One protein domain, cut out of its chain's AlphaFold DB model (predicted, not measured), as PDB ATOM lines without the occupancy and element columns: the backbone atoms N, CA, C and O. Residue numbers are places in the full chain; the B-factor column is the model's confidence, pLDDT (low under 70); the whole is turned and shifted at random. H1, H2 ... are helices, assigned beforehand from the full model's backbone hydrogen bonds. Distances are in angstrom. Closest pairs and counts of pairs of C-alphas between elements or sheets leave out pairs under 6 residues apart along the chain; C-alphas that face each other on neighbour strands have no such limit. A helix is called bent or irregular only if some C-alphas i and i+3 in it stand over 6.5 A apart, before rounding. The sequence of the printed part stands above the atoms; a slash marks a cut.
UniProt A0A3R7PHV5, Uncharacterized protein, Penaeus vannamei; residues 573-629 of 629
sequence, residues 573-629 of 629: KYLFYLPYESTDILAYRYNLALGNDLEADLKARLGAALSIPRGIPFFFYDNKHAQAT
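This is residues 573 to 629 of the 629 residues of an uncharacterized protein of Penaeus vannamei (UniProt A0A3R7PHV5). The longest helix, H1, sits in one foot of an open arch; the chain runs from it to H2 at the crown and on through H3 to H4 in the other foot, leaving the middle between the two feet empty. The four helices are short and form no bundle: none packs on another, and only H3 and H4 come near each other. The printed part has 57 residues with four named helices, in the order H1, H2, H3, H4, and no named strand. It is all helix by class, though only 24 of the 57 residues are in named elements. The whole is loose, with a radius of gyration of the C-alphas of 13.6 A, and spans 37 by 26 by 18 A.

H1, residues 583 to 590, measures 10.6 A from C-alpha 583 at (430.492, 359.987, 330.016) to C-alpha 590. H2 is residues 600 to 605, 8.7 A, beginning at (428.708, 364.371, 312.082). H3 is residues 607 to 611, 8.2 A, and is irregular, but only just: C-alphas 607 and 610 are 7.0 A apart. H4, residues 623 to 627, 5.9 A, ends at (435.386, 344.748, 312.092).

H1 is apart from H2, H3 and H4. H2 and H3 meet only through their tight link, residue 606. H2 is apart from H4. H3 and H4 are close but not clearly touching; their closest C-alphas, of Ala 608 and Gln 627, are 6.7 A apart. In H1, H2 and H4 every O i to N i+4 pair is within hydrogen-bond range; in H3 it is 0 of 1, with 1 of 2 O i to N i+3 pairs.

The farthest C-alphas, of Asn 591 and Asn 623, are 37.2 A apart. Residues 596 to 605, of which 600 to 605 belong to H2, stand free. H3 to H4 is a long link. The printed part has no cut, and no printed residue is under 70 in pLDDT.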
ATOM      1  N   LYS A 573     444.127 357.818 330.989       95.31
ATOM      2  CA  LYS A 573     443.815 356.683 331.879       95.31
ATOM      3  C   LYS A 573     442.374 356.725 332.383       95.31
ATOM      4  O   LYS A 573     441.813 355.665 332.649       95.31
ATOM      5  N   TYR A 574     441.771 357.910 332.507       95.75
ATOM      6  CA  TYR A 574     440.403 358.040 333.013       95.75
ATOM      7  C   TYR A 574     439.372 357.445 332.048       95.75
ATOM      8  O   TYR A 574     438.381 356.889 332.511       95.75
ATOM      9  N   LEU A 575     439.665 357.432 330.741       96.12
ATOM     10  CA  LEU A 575     438.854 356.791 329.694       96.12
ATOM     11  C   LEU A 575     438.635 355.276 329.898       96.12
ATOM     12  O   LEU A 575     437.738 354.703 329.287       96.12
ATOM     13  N   PHE A 576     439.439 354.619 330.743       96.62
ATOM     14  CA  PHE A 576     439.338 353.182 331.032       96.62
ATOM     15  C   PHE A 576     438.651 352.861 332.371       96.62
ATOM     16  O   PHE A 576     438.453 351.684 332.690       96.62
ATOM     17  N   TYR A 577     438.284 353.867 333.172       96.19
ATOM     18  CA  TYR A 577     437.502 353.652 334.391       96.19
ATOM     19  C   TYR A 577     436.001 353.669 334.096       96.19
ATOM     20  O   TYR A 577     435.544 354.310 333.161       96.19
ATOM     21  N   LEU A 578     435.226 352.975 334.937       96.50
ATOM     22  CA  LEU A 578     433.758 353.005 334.922       96.50
ATOM     23  C   LEU A 578     433.100 352.783 333.530       96.50
ATOM     24  O   LEU A 578     432.144 353.486 333.211       96.50
ATOM     25  N   PRO A 579     433.515 351.785 332.714       96.38
ATOM     26  CA  PRO A 579     433.101 351.638 331.303       96.38
ATOM     27  C   PRO A 579     431.619 351.262 331.071       96.38
ATOM     28  O   PRO A 579     431.236 350.909 329.958       96.38
ATOM     29  N   TYR A 580     430.790 351.302 332.116       96.69
ATOM     30  CA  TYR A 580     429.344 351.059 332.081       96.69
ATOM     31  C   TYR A 580     428.517 352.257 332.592       96.69
ATOM     32  O   TYR A 580     427.292 352.210 332.528       96.69
ATOM     33  N   GLU A 581     429.166 353.306 333.112       97.44
ATOM     34  CA  GLU A 581     428.529 354.575 333.495       97.44
ATOM     35  C   GLU A 581     428.435 355.508 332.269       97.44
ATOM     36  O   GLU A 581     429.038 355.239 331.226       97.44
ATOM     37  N   SER A 582     427.706 356.625 332.370       97.69
ATOM     38  CA  SER A 582     427.738 357.645 331.312       97.69
ATOM     39  C   SER A 582     429.046 358.448 331.326       97.69
ATOM     40  O   SER A 582     429.720 358.580 332.354       97.69
ATOM     41  N   THR A 583     429.383 359.033 330.174       96.75
ATOM     42  CA  THR A 583     430.492 359.987 330.016       96.75
ATOM     43  C   THR A 583     430.399 361.147 330.998       96.75
ATOM     44  O   THR A 583     431.418 361.600 331.507       96.75
ATOM     45  N   ASP A 584     429.185 361.579 331.318       97.31
ATOM     46  CA  ASP A 584     428.897 362.725 332.185       97.31
ATOM     47  C   ASP A 584     429.197 362.392 333.652       97.31
ATOM     48  O   ASP A 584     429.805 363.194 334.360       97.31
ATOM     49  N   ILE A 585     428.866 361.173 334.098       97.31
ATOM     50  CA  ILE A 585     429.233 360.666 335.431       97.31
ATOM     51  C   ILE A 585     430.758 360.553 335.563       97.31
ATOM     52  O   ILE A 585     431.314 360.876 336.617       97.31
ATOM     53  N   LEU A 586     431.443 360.104 334.508       97.38
ATOM     54  CA  LEU A 586     432.901 359.983 334.481       97.38
ATOM     55  C   LEU A 586     433.568 361.368 334.496       97.38
ATOM     56  O   LEU A 586     434.429 361.624 335.339       97.38
ATOM     57  N   ALA A 587     433.128 362.279 333.629       96.94
ATOM     58  CA  ALA A 587     433.638 363.643 333.547       96.94
ATOM     59  C   ALA A 587     433.400 364.429 334.842       96.94
ATOM     60  O   ALA A 587     434.330 365.057 335.340       96.94
ATOM     61  N   TYR A 588     432.215 364.312 335.453       97.00
ATOM     62  CA  TYR A 588     431.912 364.908 336.756       97.00
ATOM     63  C   TYR A 588     432.834 364.383 337.871       97.00
ATOM     64  O   TYR A 588     433.339 365.163 338.675       97.00
ATOM     65  N   ARG A 589     433.107 363.068 337.914       97.44
ATOM     66  CA  ARG A 589     433.977 362.463 338.945       97.44
ATOM     67  C   ARG A 589     435.460 362.811 338.795       97.44
ATOM     68  O   ARG A 589     436.162 362.816 339.804       97.44
ATOM     69  N   TYR A 590     435.936 363.067 337.576       96.62
ATOM     70  CA  TYR A 590     437.348 363.368 337.289       96.62
ATOM     71  C   TYR A 590     437.599 364.828 336.861       96.62
ATOM     72  O   TYR A 590     438.722 365.164 336.494       96.62
ATOM     73  N   ASN A 591     436.578 365.690 336.944       96.06
ATOM     74  CA  ASN A 591     436.588 367.098 336.530       96.06
ATOM     75  C   ASN A 591     437.117 367.316 335.095       96.06
ATOM     76  O   ASN A 591     437.962 368.177 334.849       96.06
ATOM     77  N   LEU A 592     436.635 366.498 334.154       96.44
ATOM     78  CA  LEU A 592     436.982 366.586 332.732       96.44
ATOM     79  C   LEU A 592     436.000 367.504 331.996       96.44
ATOM     80  O   LEU A 592     434.803 367.495 332.282       96.44
ATOM     81  N   ALA A 593     436.489 368.244 331.001       96.88
ATOM     82  CA  ALA A 593     435.620 368.953 330.069       96.88
ATOM     83  C   ALA A 593     434.897 367.947 329.156       96.88
ATOM     84  O   ALA A 593     435.535 367.101 328.526       96.88
ATOM     85  N   LEU A 594     433.570 368.045 329.080       96.88
ATOM     86  CA  LEU A 594     432.765 367.309 328.106       96.88
ATOM     87  C   LEU A 594     432.784 368.043 326.762       96.88
ATOM     88  O   LEU A 594     432.687 369.269 326.717       96.88
ATOM     89  N   GLY A 595     432.876 367.282 325.673       94.88
ATOM     90  CA  GLY A 595     432.483 367.773 324.354       94.88
ATOM     91  C   GLY A 595     430.959 367.831 324.225       94.88
ATOM     92  O   GLY A 595     430.237 367.222 325.015       94.88
ATOM     93  N   ASN A 596     430.483 368.541 323.203       93.81
ATOM     94  CA  ASN A 596     429.074 368.529 322.803       93.81
ATOM     95  C   ASN A 596     428.700 367.184 322.133       93.81
ATOM     96  O   ASN A 596     429.512 366.257 322.078       93.81
ATOM     97  N   ASP A 597     427.471 367.080 321.616       95.69
ATOM     98  CA  ASP A 597     426.968 365.904 320.894       95.69
ATOM     99  C   ASP A 597     427.924 365.371 319.811       95.69
ATOM    100  O   ASP A 597     428.691 366.114 319.198       95.69
ATOM    101  N   LEU A 598     427.836 364.060 319.547       94.75
ATOM    102  CA  LEU A 598     428.701 363.350 318.601       94.75
ATOM    103  C   LEU A 598     428.645 363.975 317.194       94.75
ATOM    104  O   LEU A 598     427.690 363.759 316.443       94.75
ATOM    105  N   GLU A 599     429.708 364.697 316.842       97.19
ATOM    106  CA  GLU A 599     429.837 365.435 315.589       97.19
ATOM    107  C   GLU A 599     429.659 364.543 314.347       97.19
ATOM    108  O   GLU A 599     430.076 363.381 314.312       97.19
ATOM    109  N   ALA A 600     429.049 365.104 313.299       96.81
ATOM    110  CA  ALA A 600     428.708 364.371 312.082       96.81
ATOM    111  C   ALA A 600     429.936 363.800 311.343       96.81
ATOM    112  O   ALA A 600     429.857 362.668 310.862       96.81
ATOM    113  N   ASP A 601     431.068 364.519 311.300       97.50
ATOM    114  CA  ASP A 601     432.330 364.005 310.732       97.50
ATOM    115  C   ASP A 601     432.856 362.807 311.534       97.50
ATOM    116  O   ASP A 601     433.108 361.735 310.982       97.50
ATOM    117  N   LEU A 602     432.936 362.945 312.862       96.75
ATOM    118  CA  LEU A 602     433.386 361.866 313.738       96.75
ATOM    119  C   LEU A 602     432.475 360.633 313.615       96.75
ATOM    120  O   LEU A 602     432.965 359.506 313.532       96.75
ATOM    121  N   LYS A 603     431.156 360.834 313.512       97.12
ATOM    122  CA  LYS A 603     430.184 359.763 313.258       97.12
ATOM    123  C   LYS A 603     430.392 359.086 311.897       97.12
ATOM    124  O   LYS A 603     430.283 357.863 311.828       97.12
ATOM    125  N   ALA A 604     430.704 359.837 310.840       96.31
ATOM    126  CA  ALA A 604     431.016 359.274 309.524       96.31
ATOM    127  C   ALA A 604     432.319 358.452 309.551       96.31
ATOM    128  O   ALA A 604     432.379 357.357 308.989       96.31
ATOM    129  N   ARG A 605     433.339 358.939 310.267       97.94
ATOM    130  CA  ARG A 605     434.658 358.294 310.393       97.94
ATOM    131  C   ARG A 605     434.669 357.057 311.293       97.94
ATOM    132  O   ARG A 605     435.542 356.211 311.129       97.94
ATOM    133  N   LEU A 606     433.701 356.915 312.203       97.00
ATOM    134  CA  LEU A 606     433.550 355.736 313.070       97.00
ATOM    135  C   LEU A 606     433.051 354.476 312.337       97.00
ATOM    136  O   LEU A 606     433.210 353.373 312.861       97.00
ATOM    137  N   GLY A 607     432.457 354.608 311.145       96.94
ATOM    138  CA  GLY A 607     432.075 353.478 310.291       96.94
ATOM    139  C   GLY A 607     431.283 352.380 311.019       96.94
ATOM    140  O   GLY A 607     430.170 352.602 311.495       96.94
ATOM    141  N   ALA A 608     431.860 351.177 311.104       97.25
ATOM    142  CA  ALA A 608     431.224 350.011 311.722       97.25
ATOM    143  C   ALA A 608     431.219 350.023 313.266       97.25
ATOM    144  O   ALA A 608     430.457 349.255 313.858       97.25
ATOM    145  N   ALA A 609     432.003 350.877 313.934       97.88
ATOM    146  CA  ALA A 609     432.161 350.857 315.396       97.88
ATOM    147  C   ALA A 609     430.835 351.071 316.156       97.88
ATOM    148  O   ALA A 609     430.607 350.482 317.212       97.88
ATOM    149  N   LEU A 610     429.917 351.862 315.589       97.31
ATOM    150  CA  LEU A 610     428.593 352.134 316.166       97.31
ATOM    151  C   LEU A 610     427.535 351.055 315.852       97.31
ATOM    152  O   LEU A 610     426.389 351.192 316.277       97.31
ATOM    153  N   SER A 611     427.885 349.994 315.112       97.75
ATOM    154  CA  SER A 611     426.946 348.916 314.749       97.75
ATOM    155  C   SER A 611     426.736 347.868 315.851       97.75
ATOM    156  O   SER A 611     425.758 347.119 315.806       97.75
ATOM    157  N   ILE A 612     427.624 347.817 316.848       97.75
ATOM    158  CA  ILE A 612     427.535 346.875 317.967       97.75
ATOM    159  C   ILE A 612     426.598 347.448 319.046       97.75
ATOM    160  O   ILE A 612     426.865 348.531 319.574       97.75
ATOM    161  N   PRO A 613     425.501 346.755 319.413       97.19
ATOM    162  CA  PRO A 613     424.572 347.255 320.420       97.19
ATOM    163  C   PRO A 613     425.207 347.279 321.817       97.19
ATOM    164  O   PRO A 613     425.995 346.408 322.187       97.19
ATOM    165  N   ARG A 614     424.820 348.263 322.637       96.12
ATOM    166  CA  ARG A 614     425.247 348.337 324.044       96.12
ATOM    167  C   ARG A 614     424.676 347.160 324.848       96.12
ATOM    168  O   ARG A 614     423.547 346.736 324.622       96.12
ATOM    169  N   GLY A 615     425.438 346.681 325.832       95.62
ATOM    170  CA  GLY A 615     424.994 345.665 326.799       95.62
ATOM    171  C   GLY A 615     425.373 344.214 326.477       95.62
ATOM    172  O   GLY A 615     425.189 343.356 327.337       95.62
ATOM    173  N   ILE A 616     425.948 343.930 325.302       97.00
ATOM    174  CA  ILE A 616     426.582 342.634 325.006       97.00
ATOM    175  C   ILE A 616     428.106 342.698 325.223       97.00
ATOM    176  O   ILE A 616     428.703 343.760 325.038       97.00
ATOM    177  N   PRO A 617     428.763 341.591 325.624       96.56
ATOM    178  CA  PRO A 617     430.219 341.538 325.698       96.56
ATOM    179  C   PRO A 617     430.844 341.545 324.296       96.56
ATOM    180  O   PRO A 617     430.215 341.169 323.308       96.56
ATOM    181  N   PHE A 618     432.111 341.943 324.211       97.19
ATOM    182  CA  PHE A 618     432.846 341.955 322.952       97.19
ATOM    183  C   PHE A 618     433.310 340.544 322.545       97.19
ATOM    184  O   PHE A 618     434.088 339.908 323.262       97.19
ATOM    185  N   PHE A 619     432.877 340.064 321.376       96.81
ATOM    186  CA  PHE A 619     433.226 338.738 320.860       96.81
ATOM    187  C   PHE A 619     434.353 338.810 319.819       96.81
ATOM    188  O   PHE A 619     434.094 338.868 318.625       96.81
ATOM    189  N   PHE A 620     435.614 338.721 320.254       95.75
ATOM    190  CA  PHE A 620     436.803 338.789 319.377       95.75
ATOM    191  C   PHE A 620     436.817 337.780 318.202       95.75
ATOM    192  O   PHE A 620     437.533 337.979 317.228       95.75
ATOM    193  N   TYR A 621     436.037 336.696 318.283       95.31
ATOM    194  CA  TYR A 621     435.929 335.673 317.234       95.31
ATOM    195  C   TYR A 621     434.736 335.860 316.276       95.31
ATOM    196  O   TYR A 621     434.602 335.074 315.341       95.31
ATOM    197  N   ASP A 622     433.871 336.857 316.490       97.25
ATOM    198  CA  ASP A 622     432.870 337.262 315.498       97.25
ATOM    199  C   ASP A 622     433.476 338.345 314.598       97.25
ATOM    200  O   ASP A 622     433.868 339.413 315.070       97.25
ATOM    201  N   ASN A 623     433.511 338.082 313.291       97.31
ATOM    202  CA  ASN A 623     433.993 339.022 312.281       97.31
ATOM    203  C   ASN A 623     433.300 340.392 312.370       97.31
ATOM    204  O   ASN A 623     433.943 341.397 312.087       97.31
ATOM    205  N   LYS A 624     432.027 340.464 312.788       97.62
ATOM    206  CA  LYS A 624     431.304 341.741 312.948       97.62
ATOM    207  C   LYS A 624     431.847 342.571 314.108       97.62
ATOM    208  O   LYS A 624     432.048 343.770 313.958       97.62
ATOM    209  N   HIS A 625     432.116 341.931 315.245       97.69
ATOM    210  CA  HIS A 625     432.749 342.579 316.393       97.69
ATOM    211  C   HIS A 625     434.195 342.973 316.065       97.69
ATOM    212  O   HIS A 625     434.593 344.104 316.332       97.69
ATOM    213  N   ALA A 626     434.957 342.083 315.424       96.50
ATOM    214  CA  ALA A 626     436.330 342.357 315.007       96.50
ATOM    215  C   ALA A 626     436.436 343.495 313.969       96.50
ATOM    216  O   ALA A 626     437.389 344.258 314.021       96.50
ATOM    217  N   GLN A 627     435.460 343.643 313.064       97.06
ATOM    218  CA  GLN A 627     435.386 344.748 312.092       97.06
ATOM    219  C   GLN A 627     434.922 346.081 312.715       97.06
ATOM    220  O   GLN A 627     435.106 347.139 312.119       97.06
ATOM    221  N   ALA A 628     434.315 346.043 313.901       96.81
ATOM    222  CA  ALA A 628     433.870 347.219 314.647       96.81
ATOM    223  C   ALA A 628     434.934 347.758 315.632       96.81
ATOM    224  O   ALA A 628     434.591 348.557 316.505       96.81
ATOM    225  N   THR A 629     436.189 347.299 315.520       89.69
ATOM    226  CA  THR A 629     437.339 347.663 316.374       89.69
ATOM    227  C   THR A 629     438.478 348.237 315.542       89.69
ATOM    228  O   THR A 629     439.085 349.219 316.016       89.69
TER     229      THR A 629